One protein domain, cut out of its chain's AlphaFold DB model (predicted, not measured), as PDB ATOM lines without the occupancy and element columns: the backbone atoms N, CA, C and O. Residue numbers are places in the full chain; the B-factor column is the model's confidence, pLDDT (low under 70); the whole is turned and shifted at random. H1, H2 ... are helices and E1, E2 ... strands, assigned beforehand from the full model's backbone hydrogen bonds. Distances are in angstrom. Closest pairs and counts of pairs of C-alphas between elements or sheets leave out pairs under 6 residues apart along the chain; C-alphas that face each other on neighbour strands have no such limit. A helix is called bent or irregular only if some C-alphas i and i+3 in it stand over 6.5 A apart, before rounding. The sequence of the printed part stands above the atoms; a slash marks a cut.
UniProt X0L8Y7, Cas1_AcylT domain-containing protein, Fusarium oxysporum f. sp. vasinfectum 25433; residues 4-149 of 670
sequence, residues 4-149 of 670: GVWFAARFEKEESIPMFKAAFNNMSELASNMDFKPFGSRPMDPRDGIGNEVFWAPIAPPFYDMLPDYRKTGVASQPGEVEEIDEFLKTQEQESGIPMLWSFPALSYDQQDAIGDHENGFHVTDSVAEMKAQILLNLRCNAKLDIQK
ATOM      1  N   GLY A   4      53.453 -34.834  47.348       70.25
ATOM      2  CA  GLY A   4      53.603 -36.302  47.307       70.25
ATOM      3  C   GLY A   4      54.535 -36.803  46.199       70.25
ATOM      4  O   GLY A   4      55.437 -37.593  46.464       70.25
ATOM      5  N   VAL A   5      54.411 -36.244  44.989       73.81
ATOM      6  CA  VAL A   5      55.275 -36.586  43.850       73.81
ATOM      7  C   VAL A   5      56.718 -36.222  44.118       73.81
ATOM      8  O   VAL A   5      57.588 -36.925  43.649       73.81
ATOM      9  N   TRP A   6      57.011 -35.175  44.885       75.44
ATOM     10  CA  TRP A   6      58.396 -34.817  45.174       75.44
ATOM     11  C   TRP A   6      59.088 -35.843  46.077       75.44
ATOM     12  O   TRP A   6      60.274 -36.098  45.900       75.44
ATOM     13  N   PHE A   7      58.354 -36.458  47.013       77.50
ATOM     14  CA  PHE A   7      58.884 -37.540  47.847       77.50
ATOM     15  C   PHE A   7      59.049 -38.823  47.039       77.50
ATOM     16  O   PHE A   7      60.133 -39.399  47.048       77.50
ATOM     17  N   ALA A   8      58.029 -39.195  46.262       72.69
ATOM     18  CA  ALA A   8      58.134 -40.314  45.332       72.69
ATOM     19  C   ALA A   8      59.262 -40.087  44.309       72.69
ATOM     20  O   ALA A   8      59.970 -41.015  43.966       72.69
ATOM     21  N   ALA A   9      59.478 -38.847  43.845       69.94
ATOM     22  CA  ALA A   9      60.463 -38.470  42.824       69.94
ATOM     23  C   ALA A   9      61.876 -38.224  43.373       69.94
ATOM     24  O   ALA A   9      62.781 -37.942  42.582       69.94
ATOM     25  N   ARG A  10      62.102 -38.371  44.686       73.88
ATOM     26  CA  ARG A  10      63.423 -38.168  45.300       73.88
ATOM     27  C   ARG A  10      63.952 -39.342  46.126       73.88
ATOM     28  O   ARG A  10      65.166 -39.415  46.303       73.88
ATOM     29  N   PHE A  11      63.089 -40.230  46.610       74.56
ATOM     30  CA  PHE A  11      63.452 -41.322  47.516       74.56
ATOM     31  C   PHE A  11      63.044 -42.682  46.939       74.56
ATOM     32  O   PHE A  11      62.153 -42.760  46.099       74.56
ATOM     33  N   GLU A  12      63.705 -43.757  47.365       73.38
ATOM     34  CA  GLU A  12      63.267 -45.115  47.020       73.38
ATOM     35  C   GLU A  12      61.946 -45.451  47.728       73.38
ATOM     36  O   GLU A  12      61.637 -44.868  48.770       73.38
ATOM     37  N   LYS A  13      61.181 -46.417  47.198       68.81
ATOM     38  CA  LYS A  13      59.834 -46.763  47.694       68.81
ATOM     39  C   LYS A  13      59.786 -46.994  49.215       68.81
ATOM     40  O   LYS A  13      58.846 -46.571  49.882       68.81
ATOM     41  N   GLU A  14      60.799 -47.657  49.769       76.81
ATOM     42  CA  GLU A  14      60.868 -47.979  51.203       76.81
ATOM     43  C   GLU A  14      61.105 -46.739  52.090       76.81
ATOM     44  O   GLU A  14      60.702 -46.724  53.254       76.81
ATOM     45  N   GLU A  15      61.704 -45.677  51.542       81.88
ATOM     46  CA  GLU A  15      62.027 -44.431  52.252       81.88
ATOM     47  C   GLU A  15      61.020 -43.303  51.979       81.88
ATOM     48  O   GLU A  15      60.784 -42.455  52.848       81.88
ATOM     49  N   SER A  16      60.385 -43.293  50.804       80.69
ATOM     50  CA  SER A  16      59.496 -42.214  50.365       80.69
ATOM     51  C   SER A  16      58.263 -42.073  51.261       80.69
ATOM     52  O   SER A  16      57.949 -40.961  51.699       80.69
ATOM     53  N   ILE A  17      57.615 -43.187  51.625       84.62
ATOM     54  CA  ILE A  17      56.424 -43.200  52.486       84.62
ATOM     55  C   ILE A  17      56.727 -42.717  53.917       84.62
ATOM     56  O   ILE A  17      56.031 -41.807  54.381       84.62
ATOM     57  N   PRO A  18      57.728 -43.250  54.651       88.56
ATOM     58  CA  PRO A  18      58.069 -42.739  55.980       88.56
ATOM     59  C   PRO A  18      58.412 -41.247  55.982       88.56
ATOM     60  O   PRO A  18      57.948 -40.510  56.856       88.56
ATOM     61  N   MET A  19      59.180 -40.784  54.990       87.31
ATOM     62  CA  MET A  19      59.549 -39.373  54.877       87.31
ATOM     63  C   MET A  19      58.346 -38.487  54.562       87.31
ATOM     64  O   MET A  19      58.199 -37.421  55.164       87.31
ATOM     65  N   PHE A  20      57.453 -38.943  53.679       88.31
ATOM     66  CA  PHE A  20      56.201 -38.255  53.391       88.31
ATOM     67  C   PHE A  20      55.332 -38.132  54.645       88.31
ATOM     68  O   PHE A  20      54.886 -37.033  54.972       88.31
ATOM     69  N   LYS A  21      55.133 -39.231  55.383       89.38
ATOM     70  CA  LYS A  21      54.345 -39.252  56.627       89.38
ATOM     71  C   LYS A  21      54.911 -38.284  57.665       89.38
ATOM     72  O   LYS A  21      54.159 -37.507  58.246       89.38
ATOM     73  N   ALA A  22      56.230 -38.279  57.860       89.56
ATOM     74  CA  ALA A  22      56.889 -37.354  58.780       89.56
ATOM     75  C   ALA A  22      56.697 -35.884  58.365       89.56
ATOM     76  O   ALA A  22      56.384 -35.038  59.203       89.56
ATOM     77  N   ALA A  23      56.840 -35.578  57.072       88.44
ATOM     78  CA  ALA A  23      56.636 -34.229  56.550       88.44
ATOM     79  C   ALA A  23      55.171 -33.775  56.654       88.44
ATOM     80  O   ALA A  23      54.910 -32.633  57.034       88.44
ATOM     81  N   PHE A  24      54.222 -34.664  56.347       88.19
ATOM     82  CA  PHE A  24      52.793 -34.398  56.469       88.19
ATOM     83  C   PHE A  24      52.405 -34.116  57.921       88.19
ATOM     84  O   PHE A  24      51.767 -33.101  58.172       88.19
ATOM     85  N   ASN A  25      52.855 -34.941  58.871       87.56
ATOM     86  CA  ASN A  25      52.541 -34.769  60.292       87.56
ATOM     87  C   ASN A  25      53.074 -33.444  60.860       87.56
ATOM     88  O   ASN A  25      52.385 -32.774  61.619       87.56
ATOM     89  N   ASN A  26      54.274 -33.021  60.454       87.38
ATOM     90  CA  ASN A  26      54.828 -31.733  60.876       87.38
ATOM     91  C   ASN A  26      54.005 -30.553  60.316       87.38
ATOM     92  O   ASN A  26      53.711 -29.582  61.009       87.38
ATOM     93  N   MET A  27      53.573 -30.645  59.053       83.88
ATOM     94  CA  MET A  27      52.701 -29.624  58.465       83.88
ATOM     95  C   MET A  27      51.287 -29.637  59.044       83.88
ATOM     96  O   MET A  27      50.709 -28.564  59.208       83.88
ATOM     97  N   SER A  28      50.726 -30.807  59.353       83.19
ATOM     98  CA  SER A  28      49.397 -30.908  59.955       83.19
ATOM     99  C   SER A  28      49.377 -30.359  61.376       83.19
ATOM    100  O   SER A  28      48.426 -29.671  61.729       83.19
ATOM    101  N   GLU A  29      50.450 -30.534  62.149       82.50
ATOM    102  CA  GLU A  29      50.614 -29.902  63.462       82.50
ATOM    103  C   GLU A  29      50.707 -28.368  63.366       82.50
ATOM    104  O   GLU A  29      50.137 -27.639  64.177       82.50
ATOM    105  N   LEU A  30      51.374 -27.836  62.338       81.00
ATOM    106  CA  LEU A  30      51.377 -26.391  62.084       81.00
ATOM    107  C   LEU A  30      49.999 -25.882  61.641       81.00
ATOM    108  O   LEU A  30      49.591 -24.791  62.036       81.00
ATOM    109  N   ALA A  31      49.283 -26.659  60.829       75.75
ATOM    110  CA  ALA A  31      47.963 -26.295  60.332       75.75
ATOM    111  C   ALA A  31      46.871 -26.381  61.400       75.75
ATOM    112  O   ALA A  31      45.998 -25.521  61.422       75.75
ATOM    113  N   SER A  32      46.943 -27.352  62.312       70.56
ATOM    114  CA  SER A  32      45.998 -27.495  63.425       70.56
ATOM    115  C   SER A  32      46.102 -26.354  64.441       70.56
ATOM    116  O   SER A  32      45.129 -26.045  65.126       70.56
ATOM    117  N   ASN A  33      47.254 -25.679  64.500       68.19
ATOM    118  CA  ASN A  33      47.445 -24.453  65.274       68.19
ATOM    119  C   ASN A  33      46.844 -23.203  64.602       68.19
ATOM    120  O   ASN A  33      46.783 -22.141  65.227       68.19
ATOM    121  N   MET A  34      46.414 -23.295  63.341       70.62
ATOM    122  CA  MET A  34      45.693 -22.223  62.656       70.62
ATOM    123  C   MET A  34      44.184 -22.382  62.894       70.62
ATOM    124  O   MET A  34      43.642 -23.476  62.775       70.62
ATOM    125  N   ASP A  35      43.485 -21.288  63.214       69.25
ATOM    126  CA  ASP A  35      42.033 -21.277  63.487       69.25
ATOM    127  C   ASP A  35      41.205 -21.349  62.183       69.25
ATOM    128  O   ASP A  35      40.416 -20.458  61.850       69.25
ATOM    129  N   PHE A  36      41.428 -22.400  61.389       70.88
ATOM    130  CA  PHE A  36      40.581 -22.738  60.250       70.88
ATOM    131  C   PHE A  36      39.397 -23.559  60.746       70.88
ATOM    132  O   PHE A  36      39.556 -24.542  61.469       70.88
ATOM    133  N   LYS A  37      38.180 -23.168  60.355       69.62
ATOM    134  CA  LYS A  37      37.022 -24.025  60.645       69.62
ATOM    135  C   LYS A  37      36.954 -25.149  59.612       69.62
ATOM    136  O   LYS A  37      37.414 -24.950  58.494       69.62
ATOM    137  N   PRO A  38      36.343 -26.292  59.956       72.12
ATOM    138  CA  PRO A  38      36.244 -27.415  59.036       72.12
ATOM    139  C   PRO A  38      35.586 -27.020  57.707       72.12
ATOM    140  O   PRO A  38      34.558 -26.334  57.684       72.12
ATOM    141  N   PHE A  39      36.163 -27.488  56.600       76.56
ATOM    142  CA  PHE A  39      35.633 -27.243  55.261       76.56
ATOM    143  C   PHE A  39      34.181 -27.733  55.143       76.56
ATOM    144  O   PHE A  39      33.827 -28.816  55.608       76.56
ATOM    145  N   GLY A  40      33.316 -26.915  54.538       71.50
ATOM    146  CA  GLY A  40      31.890 -27.223  54.376       71.50
ATOM    147  C   GLY A  40      31.035 -27.039  55.637       71.50
ATOM    148  O   GLY A  40      29.818 -27.196  55.568       71.50
ATOM    149  N   SER A  41      31.613 -26.646  56.780       73.94
ATOM    150  CA  SER A  41      30.846 -26.410  58.014       73.94
ATOM    151  C   SER A  41      30.081 -25.078  58.024       73.94
ATOM    152  O   SER A  41      29.390 -24.769  58.998       73.94
ATOM    153  N   ARG A  42      30.251 -24.238  56.997       74.62
ATOM    154  CA  ARG A  42      29.602 -22.929  56.858       74.62
ATOM    155  C   ARG A  42      29.063 -22.766  55.436       74.62
ATOM    156  O   ARG A  42      29.667 -23.299  54.506       74.62
ATOM    157  N   PRO A  43      27.969 -22.008  55.247       75.88
ATOM    158  CA  PRO A  43      27.592 -21.548  53.917       75.88
ATOM    159  C   PRO A  43      28.697 -20.649  53.341       75.88
ATOM    160  O   PRO A  43      29.449 -20.034  54.101       75.88
ATOM    161  N   MET A  44      28.781 -20.568  52.012       79.31
ATOM    162  CA  MET A  44      29.699 -19.639  51.353       79.31
ATOM    163  C   MET A  44      29.337 -18.200  51.738       79.31
ATOM    164  O   MET A  44      28.165 -17.822  51.762       79.31
ATOM    165  N   ASP A  45      30.352 -17.411  52.073       78.75
ATOM    166  CA  ASP A  45      30.222 -15.978  52.250       78.75
ATOM    167  C   ASP A  45      29.944 -15.331  50.884       78.75
ATOM    168  O   ASP A  45      30.695 -15.538  49.928       78.75
ATOM    169  N   PRO A  46      28.907 -14.494  50.777       72.94
ATOM    170  CA  PRO A  46      28.563 -13.851  49.517       72.94
ATOM    171  C   PRO A  46      29.713 -12.975  48.937       72.94
ATOM    172  O   PRO A  46      29.818 -12.759  47.733       72.94
ATOM    173  N   ARG A  47      30.623 -12.442  49.755       77.12
ATOM    174  CA  ARG A  47      31.725 -11.567  49.309       77.12
ATOM    175  C   ARG A  47      33.035 -12.305  49.057       77.12
ATOM    176  O   ARG A  47      33.765 -11.892  48.153       77.12
ATOM    177  N   ASP A  48      33.340 -13.323  49.856       79.75
ATOM    178  CA  ASP A  48      34.640 -14.016  49.832       79.75
ATOM    179  C   ASP A  48      34.536 -15.530  49.562       79.75
ATOM    180  O   ASP A  48      35.529 -16.252  49.655       79.75
ATOM    181  N   GLY A  49      33.345 -16.029  49.220       83.44
ATOM    182  CA  GLY A  49      33.089 -17.451  49.007       83.44
ATOM    183  C   GLY A  49      33.394 -18.248  50.271       83.44
ATOM    184  O   GLY A  49      32.907 -17.938  51.352       83.44
ATOM    185  N   ILE A  50      34.234 -19.270  50.171       81.56
ATOM    186  CA  ILE A  50      34.662 -20.033  51.354       81.56
ATOM    187  C   ILE A  50      35.696 -19.307  52.237       81.56
ATOM    188  O   ILE A  50      35.989 -19.773  53.332       81.56
ATOM    189  N   GLY A  51      36.217 -18.150  51.813       81.69
ATOM    190  CA  GLY A  51      37.247 -17.410  52.538       81.69
ATOM    191  C   GLY A  51      38.661 -17.956  52.316       81.69
ATOM    192  O   GLY A  51      38.966 -18.567  51.289       81.69
ATOM    193  N   ASN A  52      39.557 -17.685  53.268       83.81
ATOM    194  CA  ASN A  52      40.920 -18.211  53.229       83.81
ATOM    195  C   ASN A  52      40.940 -19.642  53.768       83.81
ATOM    196  O   ASN A  52      40.651 -19.864  54.939       83.81
ATOM    197  N   GLU A  53      41.340 -20.574  52.911       80.56
ATOM    198  CA  GLU A  53      41.396 -22.003  53.202       80.56
ATOM    199  C   GLU A  53      42.760 -22.564  52.796       80.56
ATOM    200  O   GLU A  53      43.395 -22.084  51.849       80.56
ATOM    201  N   VAL A  54      43.210 -23.600  53.502       82.19
ATOM    202  CA  VAL A  54      44.434 -24.335  53.170       82.19
ATOM    203  C   VAL A  54      44.048 -25.735  52.745       82.19
ATOM    204  O   VAL A  54      43.584 -26.537  53.546       82.19
ATOM    205  N   PHE A  55      44.285 -26.037  51.474       83.81
ATOM    206  CA  PHE A  55      44.008 -27.351  50.920       83.81
ATOM    207  C   PHE A  55      45.277 -28.163  50.709       83.81
ATOM    208  O   PHE A  55      46.304 -27.670  50.209       83.81
ATOM    209  N   TRP A  56      45.167 -29.455  50.980       86.69
ATOM    210  CA  TRP A  56      46.106 -30.435  50.473       86.69
ATOM    211  C   TRP A  56      45.640 -30.934  49.105       86.69
ATOM    212  O   TRP A  56      44.456 -31.186  48.910       86.69
ATOM    213  N   ALA A  57      46.552 -31.050  48.142       87.00
ATOM    214  CA  ALA A  57      46.244 -31.537  46.801       87.00
ATOM    215  C   ALA A  57      46.902 -32.912  46.612       87.00
ATOM    216  O   ALA A  57      48.115 -32.961  46.382       87.00
ATOM    217  N   PRO A  58      46.135 -34.012  46.733       87.06
ATOM    218  CA  PRO A  58      46.610 -35.343  46.377       87.06
ATOM    219  C   PRO A  58      46.921 -35.425  44.880       87.06
ATOM    220  O   PRO A  58      46.540 -34.543  44.100       87.06
ATOM    221  N   ILE A  59      47.647 -36.462  44.474       80.62
ATOM    222  CA  ILE A  59      48.212 -36.549  43.128       80.62
ATOM    223  C   ILE A  59      47.823 -37.888  42.520       80.62
ATOM    224  O   ILE A  59      47.887 -38.903  43.194       80.62
ATOM    225  N   ALA A  60      47.404 -37.883  41.256       82.94
ATOM    226  CA  ALA A  60      47.029 -39.119  40.586       82.94
ATOM    227  C   ALA A  60      48.270 -39.999  40.354       82.94
ATOM    228  O   ALA A  60      49.333 -39.454  40.025       82.94
ATOM    229  N   PRO A  61      48.140 -41.330  40.485       83.25
ATOM    230  CA  PRO A  61      49.206 -42.242  40.105       83.25
ATOM    231  C   PRO A  61      49.508 -42.100  38.602       83.25
ATOM    232  O   PRO A  61      48.592 -41.864  37.808       83.25
ATOM    233  N   PRO A  62      50.783 -42.207  38.191       80.88
ATOM    234  CA  PRO A  62      51.139 -42.179  36.783       80.88
ATOM    235  C   PRO A  62      50.733 -43.502  36.123       80.88
ATOM    236  O   PRO A  62      50.646 -44.549  36.766       80.88
ATOM    237  N   PHE A  63      50.565 -43.495  34.803       82.69
ATOM    238  CA  PHE A  63      50.384 -44.733  34.047       82.69
ATOM    239  C   PHE A  63      51.724 -45.459  33.906       82.69
ATOM    240  O   PHE A  63      52.450 -45.250  32.933       82.69
ATOM    241  N   TYR A  64      52.051 -46.303  34.888       80.31
ATOM    242  CA  TYR A  64      53.345 -46.986  34.999       80.31
ATOM    243  C   TYR A  64      53.771 -47.721  33.715       80.31
ATOM    244  O   TYR A  64      54.947 -47.697  33.351       80.31
ATOM    245  N   ASP A  65      52.821 -48.306  32.980       80.94
ATOM    246  CA  ASP A  65      53.086 -49.022  31.725       80.94
ATOM    247  C   ASP A  65      53.570 -48.110  30.584       80.94
ATOM    248  O   ASP A  65      54.322 -48.553  29.712       80.94
ATOM    249  N   MET A  66      53.162 -46.838  30.599       78.56
ATOM    250  CA  MET A  66      53.487 -45.845  29.569       78.56
ATOM    251  C   MET A  66      54.763 -45.056  29.868       78.56
ATOM    252  O   MET A  66      55.243 -44.324  29.004       78.56
ATOM    253  N   LEU A  67      55.316 -45.187  31.078       78.38
ATOM    254  CA  LEU A  67      56.557 -44.513  31.436       78.38
ATOM    255  C   LEU A  67      57.732 -45.070  30.611       78.38
ATOM    256  O   LEU A  67      57.778 -46.270  30.323       78.38
ATOM    257  N   PRO A  68      58.726 -44.239  30.258       77.31
ATOM    258  CA  PRO A  68      59.940 -44.715  29.604       77.31
ATOM    259  C   PRO A  68      60.674 -45.783  30.429       77.31
ATOM    260  O   PRO A  68      60.713 -45.712  31.658       77.31
ATOM    261  N   ASP A  69      61.338 -46.739  29.775       75.94
ATOM    262  CA  ASP A  69      62.001 -47.859  30.469       75.94
ATOM    263  C   ASP A  69      63.101 -47.411  31.444       75.94
ATOM    264  O   ASP A  69      63.296 -48.043  32.479       75.94
ATOM    265  N   TYR A  70      63.763 -46.278  31.178       74.50
ATOM    266  CA  TYR A  70      64.745 -45.691  32.097       74.50
ATOM    267  C   TYR A  70      64.115 -45.145  33.390       74.50
ATOM    268  O   TYR A  70      64.824 -44.910  34.366       74.50
ATOM    269  N   ARG A  71      62.794 -44.913  33.396       68.88
ATOM    270  CA  ARG A  71      62.030 -44.505  34.578       68.88
ATOM    271  C   ARG A  71      61.501 -45.708  35.330       68.88
ATOM    272  O   ARG A  71      61.515 -45.625  36.540       68.88
ATOM    273  N   LYS A  72      61.120 -46.811  34.669       65.06
ATOM    274  CA  LYS A  72      60.555 -48.030  35.298       65.06
ATOM    275  C   LYS A  72      61.452 -48.685  36.358       65.06
ATOM    276  O   LYS A  72      60.994 -49.540  37.110       65.06
ATOM    277  N   THR A  73      62.728 -48.315  36.410       57.56
ATOM    278  CA  THR A  73      63.702 -48.798  37.388       57.56
ATOM    279  C   THR A  73      64.254 -47.633  38.210       57.56
ATOM    280  O   THR A  73      65.387 -47.198  38.021       57.56
ATOM    281  N   GLY A  74      63.455 -47.100  39.140       60.44
ATOM    282  CA  GLY A  74      63.938 -46.097  40.091       60.44
ATOM    283  C   GLY A  74      62.855 -45.268  40.780       60.44
ATOM    284  O   GLY A  74      61.780 -45.746  41.130       60.44
ATOM    285  N   VAL A  75      63.173 -44.002  40.996       55.22
ATOM    286  CA  VAL A  75      62.433 -43.054  41.827       55.22
ATOM    287  C   VAL A  75      61.152 -42.548  41.111       55.22
ATOM    288  O   VAL A  75      61.234 -42.054  39.980       55.22
ATOM    289  N   ALA A  76      59.984 -42.653  41.762       56.78
ATOM    290  CA  ALA A  76      58.621 -42.370  41.264       56.78
ATOM    291  C   ALA A  76      58.127 -43.296  40.142       56.78
ATOM    292  O   ALA A  76      57.514 -42.834  39.175       56.78
ATOM    293  N   SER A  77      58.432 -44.590  40.228       61.56
ATOM    294  CA  SER A  77      58.187 -45.527  39.121       61.56
ATOM    295  C   SER A  77      57.653 -46.894  39.509       61.56
ATOM    296  O   SER A  77      57.312 -47.683  38.626       61.56
ATOM    297  N   GLN A  78      57.579 -47.188  40.809       69.81
ATOM    298  CA  GLN A  78      57.090 -48.477  41.264       69.81
ATOM    299  C   GLN A  78      55.572 -48.434  41.445       69.81
ATOM    300  O   GLN A  78      55.081 -47.569  42.177       69.81
ATOM    301  N   PRO A  79      54.829 -49.387  40.851       75.06
ATOM    302  CA  PRO A  79      53.406 -49.530  41.113       75.06
ATOM    303  C   PRO A  79      53.115 -49.596  42.619       75.06
ATOM    304  O   PRO A  79      53.756 -50.348  43.363       75.06
ATOM    305  N   GLY A  80      52.150 -48.799  43.073       78.69
ATOM    306  CA  GLY A  80      51.719 -48.745  44.467       78.69
ATOM    307  C   GLY A  80      52.385 -47.663  45.322       78.69
ATOM    308  O   GLY A  80      51.912 -47.421  46.423       78.69
ATOM    309  N   GLU A  81      53.455 -47.000  44.869       78.31
ATOM    310  CA  GLU A  81      54.123 -45.965  45.675       78.31
ATOM    311  C   GLU A  81      53.236 -44.724  45.891       78.31
ATOM    312  O   GLU A  81      53.080 -44.253  47.017       78.31
ATOM    313  N   VAL A  82      52.616 -44.204  44.827       82.31
ATOM    314  CA  VAL A  82      51.710 -43.043  44.924       82.31
ATOM    315  C   VAL A  82      50.385 -43.446  45.573       82.31
ATOM    316  O   VAL A  82      49.813 -42.688  46.354       82.31
ATOM    317  N   GLU A  83      49.921 -44.663  45.311       86.44
ATOM    318  CA  GLU A  83      48.693 -45.208  45.880       86.44
ATOM    319  C   GLU A  83      48.785 -45.380  47.401       86.44
ATOM    320  O   GLU A  83      47.819 -45.079  48.101       86.44
ATOM    321  N   GLU A  84      49.945 -45.785  47.930       86.25
ATOM    322  CA  GLU A  84      50.201 -45.854  49.376       86.25
ATOM    323  C   GLU A  84      50.197 -44.454  50.029       86.25
ATOM    324  O   GLU A  84      49.711 -44.295  51.155       86.25
ATOM    325  N   ILE A  85      50.688 -43.419  49.328       86.12
ATOM    326  CA  ILE A  85      50.575 -42.016  49.776       86.12
ATOM    327  C   ILE A  85      49.104 -41.600  49.844       86.12
ATOM    328  O   ILE A  85      48.667 -41.044  50.854       86.12
ATOM    329  N   ASP A  86      48.337 -41.872  48.789       86.44
ATOM    330  CA  ASP A  86      46.918 -41.529  48.717       86.44
ATOM    331  C   ASP A  86      46.090 -42.289  49.764       86.44
ATOM    332  O   ASP A  86      45.185 -41.715  50.373       86.44
ATOM    333  N   GLU A  87      46.399 -43.561  50.025       88.25
ATOM    334  CA  GLU A  87      45.772 -44.349  51.089       88.25
ATOM    335  C   GLU A  87      46.060 -43.749  52.470       88.25
ATOM    336  O   GLU A  87      45.137 -43.563  53.269       88.25
ATOM    337  N   PHE A  88      47.306 -43.344  52.731       88.81
ATOM    338  CA  PHE A  88      47.638 -42.627  53.958       88.81
ATOM    339  C   PHE A  88      46.871 -41.298  54.068       88.81
ATOM    340  O   PHE A  88      46.248 -41.035  55.099       88.81
ATOM    341  N   LEU A  89      46.832 -40.481  53.012       88.44
ATOM    342  CA  LEU A  89      46.089 -39.214  53.018       88.44
ATOM    343  C   LEU A  89      44.591 -39.409  53.299       88.44
ATOM    344  O   LEU A  89      44.013 -38.621  54.045       88.44
ATOM    345  N   LYS A  90      43.973 -40.482  52.784       86.31
ATOM    346  CA  LYS A  90      42.574 -40.835  53.099       86.31
ATOM    347  C   LYS A  90      42.364 -41.112  54.584       86.31
ATOM    348  O   LYS A  90      41.348 -40.702  55.136       86.31
ATOM    349  N   THR A  91      43.311 -41.781  55.246       87.38
ATOM    350  CA  THR A  91      43.220 -42.022  56.698       87.38
ATOM    351  C   THR A  91      43.387 -40.741  57.516       87.38
ATOM    352  O   THR A  91      42.757 -40.589  58.557       87.38
ATOM    353  N   GLN A  92      44.182 -39.789  57.022       85.56
ATOM    354  CA  GLN A  92      44.475 -38.529  57.708       85.56
ATOM    355  C   GLN A  92      43.456 -37.408  57.468       85.56
ATOM    356  O   GLN A  92      43.504 -36.389  58.157       85.56
ATOM    357  N   GLU A  93      42.531 -37.557  56.518       79.19
ATOM    358  CA  GLU A  93      41.558 -36.512  56.168       79.19
ATOM    359  C   GLU A  93      40.685 -36.091  57.364       79.19
ATOM    360  O   GLU A  93      40.400 -34.908  57.538       79.19
ATOM    361  N   GLN A  94      40.309 -37.036  58.233       73.31
ATOM    362  CA  GLN A  94      39.521 -36.733  59.434       73.31
ATOM    363  C   GLN A  94      40.378 -36.282  60.626       73.31
ATOM    364  O   GLN A  94      39.917 -35.473  61.428       73.31
ATOM    365  N   GLU A  95      41.608 -36.788  60.749       77.69
ATOM    366  CA  GLU A  95      42.479 -36.547  61.910       77.69
ATOM    367  C   GLU A  95      43.243 -35.220  61.819       77.69
ATOM    368  O   GLU A  95      43.418 -34.532  62.822       77.69
ATOM    369  N   SER A  96      43.686 -34.843  60.616       76.88
ATOM    370  CA  SER A  96      44.539 -33.666  60.402       76.88
ATOM    371  C   SER A  96      43.775 -32.340  60.371       76.88
ATOM    372  O   SER A  96      44.385 -31.281  60.503       76.88
ATOM    373  N   GLY A  97      42.457 -32.378  60.145       72.94
ATOM    374  CA  GLY A  97      41.634 -31.183  59.941       72.94
ATOM    375  C   GLY A  97      41.935 -30.411  58.647       72.94
ATOM    376  O   GLY A  97      41.306 -29.382  58.406       72.94
ATOM    377  N   ILE A  98      42.859 -30.891  57.803       79.62
ATOM    378  CA  ILE A  98      43.188 -30.276  56.513       79.62
ATOM    379  C   ILE A  98      42.285 -30.879  55.425       79.62
ATOM    380  O   ILE A  98      42.317 -32.092  55.217       79.62
ATOM    381  N   PRO A  99      41.527 -30.068  54.668       82.00
ATOM    382  CA  PRO A  99      40.722 -30.567  53.561       82.00
ATOM    383  C   PRO A  99      41.579 -31.053  52.382       82.00
ATOM    384  O   PRO A  99      42.525 -30.383  51.945       82.00
ATOM    385  N   MET A 100      41.202 -32.207  51.826       86.12
ATOM    386  CA  MET A 100      41.872 -32.857  50.696       86.12
ATOM    387  C   MET A 100      41.141 -32.554  49.374       86.12
ATOM    388  O   MET A 100      39.941 -32.790  49.236       86.12
ATOM    389  N   LEU A 101      41.855 -32.067  48.355       86.94
ATOM    390  CA  LEU A 101      41.316 -31.794  47.012       86.94
ATOM    391  C   LEU A 101      41.312 -33.048  46.136       86.94
ATOM    392  O   LEU A 101      41.971 -33.095  45.098       86.94
ATOM    393  N   TRP A 102      40.536 -34.063  46.514       86.88
ATOM    394  CA  TRP A 102      40.391 -35.296  45.726       86.88
ATOM    395  C   TRP A 102      39.838 -35.073  44.310       86.88
ATOM    396  O   TRP A 102      40.001 -35.920  43.435       86.88
ATOM    397  N   SER A 103      39.244 -33.907  44.041       85.00
ATOM    398  CA  SER A 103      38.835 -33.504  42.695       85.00
ATOM    399  C   SER A 103      40.014 -33.316  41.733       85.00
ATOM    400  O   SER A 103      39.822 -33.432  40.532       85.00
ATOM    401  N   PHE A 104      41.227 -33.033  42.219       87.88
ATOM    402  CA  PHE A 104      42.412 -32.868  41.368       87.88
ATOM    403  C   PHE A 104      42.891 -34.184  40.748       87.88
ATOM    404  O   PHE A 104      43.016 -34.221  39.523       87.88
ATOM    405  N   PRO A 105      43.174 -35.245  41.531       86.06
ATOM    406  CA  PRO A 105      43.560 -36.530  40.962       86.06
ATOM    407  C   PRO A 105      42.408 -37.182  40.188       86.06
ATOM    408  O   PRO A 105      42.663 -37.855  39.196       86.06
ATOM    409  N   ALA A 106      41.146 -36.926  40.558       84.94
ATOM    410  CA  ALA A 106      39.982 -37.450  39.838       84.94
ATOM    411  C   ALA A 106      39.907 -36.999  38.367       84.94
ATOM    412  O   ALA A 106      39.320 -37.701  37.550       84.94
ATOM    413  N   LEU A 107      40.521 -35.865  38.010       84.69
ATOM    414  CA  LEU A 107      40.595 -35.400  36.620       84.69
ATOM    415  C   LEU A 107      41.566 -36.220  35.751       84.69
ATOM    416  O   LEU A 107      41.585 -36.024  34.543       84.69
ATOM    417  N   SER A 108      42.393 -37.090  36.341       85.31
ATOM    418  CA  SER A 108      43.431 -37.838  35.615       85.31
ATOM    419  C   SER A 108      43.557 -39.321  35.995       85.31
ATOM    420  O   SER A 108      44.262 -40.037  35.294       85.31
ATOM    421  N   TYR A 109      42.882 -39.795  37.052       78.06
ATOM    422  CA  TYR A 109      43.078 -41.123  37.668       78.06
ATOM    423  C   TYR A 109      42.970 -42.311  36.690       78.06
ATOM    424  O   TYR A 109      43.702 -43.278  36.839       78.06
ATOM    425  N   ASP A 110      42.128 -42.204  35.655       75.25
ATOM    426  CA  ASP A 110      41.923 -43.247  34.633       75.25
ATOM    427  C   ASP A 110      41.867 -42.668  33.205       75.25
ATOM    428  O   ASP A 110      41.298 -43.256  32.287       75.25
ATOM    429  N   GLN A 111      42.429 -41.472  33.005       80.06
ATOM    430  CA  GLN A 111      42.399 -40.776  31.719       80.06
ATOM    431  C   GLN A 111      43.815 -40.596  31.174       80.06
ATOM    432  O   GLN A 111      44.508 -39.645  31.520       80.06
ATOM    433  N   GLN A 112      44.240 -41.502  30.292       80.81
ATOM    434  CA  GLN A 112      45.568 -41.438  29.666       80.81
ATOM    435  C   GLN A 112      45.767 -40.136  28.881       80.81
ATOM    436  O   GLN A 112      46.806 -39.495  29.014       80.81
ATOM    437  N   ASP A 113      44.731 -39.693  28.165       83.00
ATOM    438  CA  ASP A 113      44.728 -38.446  27.388       83.00
ATOM    439  C   ASP A 113      44.776 -37.178  28.265       83.00
ATOM    440  O   ASP A 113      45.011 -36.075  27.768       83.00
ATOM    441  N   ALA A 114      44.548 -37.304  29.578       84.12
ATOM    442  CA  ALA A 114      44.685 -36.194  30.517       84.12
ATOM    443  C   ALA A 114      46.155 -35.887  30.844       84.12
ATOM    444  O   ALA A 114      46.435 -34.824  31.401       84.12
ATOM    445  N   ILE A 115      47.086 -36.784  30.505       83.38
ATOM    446  CA  ILE A 115      48.528 -36.613  30.698       83.38
ATOM    447  C   ILE A 115      49.124 -36.014  29.423       83.38
ATOM    448  O   ILE A 115      49.077 -36.623  28.362       83.38
ATOM    449  N   GLY A 116      49.662 -34.798  29.526       79.56
ATOM    450  CA  GLY A 116      50.233 -34.080  28.383       79.56
ATOM    451  C   GLY A 116      51.675 -34.478  28.075       79.56
ATOM    452  O   GLY A 116      52.096 -34.406  26.925       79.56
ATOM    453  N   ASP A 117      52.424 -34.906  29.093       77.31
ATOM    454  CA  ASP A 117      53.804 -35.361  28.946       77.31
ATOM    455  C   ASP A 117      53.976 -36.760  29.551       77.31
ATOM    456  O   ASP A 117      54.007 -36.958  30.771       77.31
ATOM    457  N   HIS A 118      54.091 -37.746  28.664       71.88
ATOM    458  CA  HIS A 118      54.285 -39.143  29.032       71.88
ATOM    459  C   HIS A 118      55.713 -39.453  29.513       71.88
ATOM    460  O   HIS A 118      55.921 -40.515  30.097       71.88
ATOM    461  N   GLU A 119      56.694 -38.558  29.328       69.81
ATOM    462  CA  GLU A 119      58.050 -38.767  29.856       69.81
ATOM    463  C   GLU A 119      58.071 -38.676  31.385       69.81
ATOM    464  O   GLU A 119      58.745 -39.461  32.059       69.81
ATOM    465  N   ASN A 120      57.311 -37.729  31.941       68.00
ATOM    466  CA  ASN A 120      57.236 -37.516  33.381       68.00
ATOM    467  C   ASN A 120      56.041 -38.231  34.040       68.00
ATOM    468  O   ASN A 120      56.146 -38.577  35.214       68.00
ATOM    469  N   GLY A 121      54.945 -38.473  33.309       72.38
ATOM    470  CA  GLY A 121      53.754 -39.192  33.779       72.38
ATOM    471  C   GLY A 121      52.875 -38.450  34.795       72.38
ATOM    472  O   GLY A 121      51.847 -38.985  35.200       72.38
ATOM    473  N   PHE A 122      53.249 -37.231  35.196       77.12
ATOM    474  CA  PHE A 122      52.556 -36.433  36.220       77.12
ATOM    475  C   PHE A 122      52.034 -35.092  35.695       77.12
ATOM    476  O   PHE A 122      51.162 -34.473  36.314       77.12
ATOM    477  N   HIS A 123      52.564 -34.616  34.569       83.88
ATOM    478  CA  HIS A 123      52.130 -33.374  33.953       83.88
ATOM    479  C   HIS A 123      50.865 -33.613  33.142       83.88
ATOM    480  O   HIS A 123      50.857 -34.280  32.105       83.88
ATOM    481  N   VAL A 124      49.780 -33.036  33.642       86.88
ATOM    482  CA  VAL A 124      48.493 -33.033  32.958       86.88
ATOM    483  C   VAL A 124      48.486 -32.041  31.797       86.88
ATOM    484  O   VAL A 124      49.297 -31.116  31.759       86.88
ATOM    485  N   THR A 125      47.560 -32.218  30.862       90.38
ATOM    486  CA  THR A 125      47.323 -31.270  29.766       90.38
ATOM    487  C   THR A 125      46.884 -29.894  30.280       90.38
ATOM    488  O   THR A 125      46.344 -29.762  31.385       90.38
ATOM    489  N   ASP A 126      47.067 -28.857  29.456       90.06
ATOM    490  CA  ASP A 126      46.699 -27.477  29.803       90.06
ATOM    491  C   ASP A 126      45.216 -27.338  30.177       90.06
ATOM    492  O   ASP A 126      44.881 -26.605  31.104       90.06
ATOM    493  N   SER A 127      44.324 -28.092  29.526       88.69
ATOM    494  CA  SER A 127      42.886 -28.082  29.826       88.69
ATOM    495  C   SER A 127      42.575 -28.623  31.225       88.69
ATOM    496  O   SER A 127      41.738 -28.075  31.944       88.69
ATOM    497  N   VAL A 128      43.269 -29.681  31.646       89.19
ATOM    498  CA  VAL A 128      43.121 -30.265  32.983       89.19
ATOM    499  C   VAL A 128      43.750 -29.353  34.035       89.19
ATOM    500  O   VAL A 128      43.179 -29.173  35.111       89.19
ATOM    501  N   ALA A 129      44.900 -28.745  33.735       89.44
ATOM    502  CA  ALA A 129      45.528 -27.752  34.604       89.44
ATOM    503  C   ALA A 129      44.628 -26.518  34.803       89.44
ATOM    504  O   ALA A 129      44.436 -26.071  35.937       89.44
ATOM    505  N   GLU A 130      44.011 -26.019  33.729       91.38
ATOM    506  CA  GLU A 130      43.019 -24.947  33.781       91.38
ATOM    507  C   GLU A 130      41.819 -25.357  34.640       91.38
ATOM    508  O   GLU A 130      41.422 -24.609  35.532       91.38
ATOM    509  N   MET A 131      41.286 -26.571  34.466       88.44
ATOM    510  CA  MET A 131      40.163 -27.066  35.270       88.44
ATOM    511  C   MET A 131      40.503 -27.159  36.766       88.44
ATOM    512  O   MET A 131      39.699 -26.761  37.611       88.44
ATOM    513  N   LYS A 132      41.713 -27.620  37.114       88.88
ATOM    514  CA  LYS A 132      42.215 -27.627  38.503       88.88
ATOM    515  C   LYS A 132      42.215 -26.217  39.099       88.88
ATOM    516  O   LYS A 132      41.751 -26.027  40.225       88.88
ATOM    517  N   ALA A 133      42.681 -25.222  38.342       89.94
ATOM    518  CA  ALA A 133      42.641 -23.824  38.768       89.94
ATOM    519  C   ALA A 133      41.198 -23.309  38.908       89.94
ATOM    520  O   ALA A 133      40.863 -22.689  39.918       89.94
ATOM    521  N   GLN A 134      40.329 -23.619  37.941       89.88
ATOM    522  CA  GLN A 134      38.920 -23.225  37.952       89.88
ATOM    523  C   GLN A 134      38.170 -23.788  39.161       89.88
ATOM    524  O   GLN A 134      37.392 -23.057  39.754       89.88
ATOM    525  N   ILE A 135      38.421 -25.026  39.599       88.88
ATOM    526  CA  ILE A 135      37.783 -25.588  40.807       88.88
ATOM    527  C   ILE A 135      38.024 -24.688  42.030       88.88
ATOM    528  O   ILE A 135      37.081 -24.338  42.741       88.88
ATOM    529  N   LEU A 136      39.274 -24.274  42.255       88.31
ATOM    530  CA  LEU A 136      39.635 -23.415  43.386       88.31
ATOM    531  C   LEU A 136      39.136 -21.982  43.218       88.31
ATOM    532  O   LEU A 136      38.644 -21.383  44.174       88.31
ATOM    533  N   LEU A 137      39.237 -21.431  42.006       89.50
ATOM    534  CA  LEU A 137      38.719 -20.099  41.710       89.50
ATOM    535  C   LEU A 137      37.203 -20.051  41.887       89.50
ATOM    536  O   LEU A 137      36.699 -19.109  42.487       89.50
ATOM    537  N   ASN A 138      36.484 -21.079  41.453       89.06
ATOM    538  CA  ASN A 138      35.035 -21.184  41.578       89.06
ATOM    539  C   ASN A 138      34.600 -21.214  43.044       89.06
ATOM    540  O   ASN A 138      33.702 -20.464  43.412       89.06
ATOM    541  N   LEU A 139      35.284 -21.978  43.905       85.81
ATOM    542  CA  LEU A 139      35.016 -22.007  45.352       85.81
ATOM    543  C   LEU A 139      35.063 -20.627  46.029       85.81
ATOM    544  O   LEU A 139      34.368 -20.409  47.024       85.81
ATOM    545  N   ARG A 140      35.865 -19.694  45.504       86.12
ATOM    546  CA  ARG A 140      35.977 -18.329  46.039       86.12
ATOM    547  C   ARG A 140      35.122 -17.314  45.282       86.12
ATOM    548  O   ARG A 140      34.507 -16.441  45.886       86.12
ATOM    549  N   CYS A 141      35.101 -17.398  43.957       86.50
ATOM    550  CA  CYS A 141      34.564 -16.359  43.085       86.50
ATOM    551  C   CYS A 141      33.088 -16.558  42.735       86.50
ATOM    552  O   CYS A 141      32.408 -15.562  42.495       86.50
ATOM    553  N   ASN A 142      32.573 -17.790  42.698       87.56
ATOM    554  CA  ASN A 142      31.212 -18.031  42.212       87.56
ATOM    555  C   ASN A 142      30.151 -17.388  43.099       87.56
ATOM    556  O   ASN A 142      29.304 -16.692  42.556       87.56
ATOM    557  N   ALA A 143      30.256 -17.503  44.427       82.75
ATOM    558  CA  ALA A 143      29.322 -16.843  45.349       82.75
ATOM    559  C   ALA A 143      29.259 -15.320  45.108       82.75
ATOM    560  O   ALA A 143      28.188 -14.718  45.030       82.75
ATOM    561  N   LYS A 144      30.419 -14.691  44.872       83.88
ATOM    562  CA  LYS A 144      30.501 -13.264  44.538       83.88
ATOM    563  C   LYS A 144      29.849 -12.943  43.194       83.88
ATOM    564  O   LYS A 144      29.147 -11.937  43.071       83.88
ATOM    565  N   LEU A 145      30.100 -13.767  42.182       84.38
ATOM    566  CA  LEU A 145      29.522 -13.582  40.857       84.38
ATOM    567  C   LEU A 145      28.006 -13.824  40.858       84.38
ATOM    568  O   LEU A 145      27.295 -13.097  40.174       84.38
ATOM    569  N   ASP A 146      27.512 -14.769  41.658       81.00
ATOM    570  CA  ASP A 146      26.088 -15.091  41.798       81.00
ATOM    571  C   ASP A 146      25.278 -13.918  42.375       81.00
ATOM    572  O   ASP A 146      24.109 -13.740  42.038       81.00
ATOM    573  N   ILE A 147      25.897 -13.061  43.189       79.38
ATOM    574  CA  ILE A 147      25.269 -11.824  43.688       79.38
ATOM    575  C   ILE A 147      25.308 -10.716  42.649       79.38
ATOM    576  O   ILE A 147      24.349  -9.962  42.511       79.38
ATOM    577  N   GLN A 148      26.446 -10.558  41.967       80.94
ATOM    578  CA  GLN A 148      26.611  -9.490  40.982       80.94
ATOM    579  C   GLN A 148      25.745  -9.733  39.749       80.94
ATOM    580  O   GLN A 148      25.225  -8.787  39.161       80.94
ATOM    581  N   LYS A 149      25.611 -11.000  39.353       78.50
ATOM    582  CA  LYS A 149      24.864 -11.436  38.184       78.50
ATOM    583  C   LYS A 149      24.276 -12.827  38.429       78.50
ATOM    584  O   LYS A 149      24.904 -13.843  38.134       78.50
TER     585      LYS A 149
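Overview. This is residues 4 to 149 of the 670 residues of the protein "Cas1_AcylT domain-containing protein" of Fusarium oxysporum f. sp. vasinfectum 25433 (UniProt X0L8Y7). The domain is a flat slab with helices along its two long edges: H2 and H3 side by side, with the short H1 at one end of them, make one edge, and the long, kinked H5 makes the other. Between these edges an unnamed stretch of chain, about residues 52 to 61, runs through the middle, near the small H4, and a loop with the single short strand E1 lies near the beginning of H5. The printed part has 146 residues, with five named helices and one named strand in the order H1, H2, H3, H4, E1, H5; the class is mostly helix, though under half of the residues are in named elements. The whole is only just compact, close to loose, with a radius of gyration of the C-alphas of 17.3 A, and the C-alphas span 53 by 34 by 18 A.

Along the chain. H1 is residues 4 to 8, and C-alpha 4 is at (53.603, -36.302, 47.307). H2 is residues 13 to 32 and measures 28.5 A from first to last C-alpha. It is irregular, but only just: C-alphas 14 and 17 are 6.7 A apart. After residues 33 to 80, which hold no named element, H3 covers residues 81 to 92 over 17.1 A, beginning with C-alpha 81 at (54.123, -45.965, 45.675). H4 is residues 103 to 106, 5.0 A long. E1 is residues 115 to 117, 5.7 A long. H5, the longest helix with 23 residues, is residues 126 to 148 and measures 29.2 A, ending with C-alpha 148 at (26.611, -9.490, 40.982). H5 has a kink of 62 degrees near residue 138, and it is only just irregular, with C-alphas 140 and 143 6.9 A apart.

Arrangement. H2 touches H1 with residues 16 to 20 of H2 alone; their closest C-alphas are those of Phe 7 and Ser 16, 5.3 A apart. H1 also touches H3, there with residues 81 to 85 of H3 alone, the closest C-alphas being those of Gly 4 and Ile 85 at 6.9 A. H2 touches H3 with residues 13 to 21 of H2 alone, and the closest C-alphas are those of Lys 13 and Glu 81, 6.1 A apart. The lines of H2 and H3 stand at a shallow tilt of 29 degrees, and the two run the same way. H3 and H4 are apart. H4 and H5 are close but not clearly touching, with the C-alphas of Phe 104 and Lys 132 the closest at 6.0 A. H5 is apart from H1, H2 and H3. E1 pairs with no named strand, but its residues 115 to 117 pair with residues 123 to 124, antiparallel. The closest C-alphas of E1 and H5 are those of Gly 116 and Asp 126, 7.6 A apart. In H1 and H3 every O i to N i+4 pair is within hydrogen-bond range, against 14 of 16 in H2 and 15 of 19 in H5; H4 is too short for such a pair, and its one O i to N i+3 pair is not within range.

Size, cuts and confidence. The two C-alphas farthest apart are those of Thr 73 and Gln 148, at 54.2 A. The printed part has no cut. The link from H2 to H3, 48 residues, is long; the link from H1 to H2 is tight, and those from H3 to H4, H4 to E1 and E1 to H5 are short. The mean pLDDT of the printed part is 80.2. The model's confidence is under 70 at residues 9, 13, 33, 35 and 37, and at residues 71 to 78 and 119 to 120.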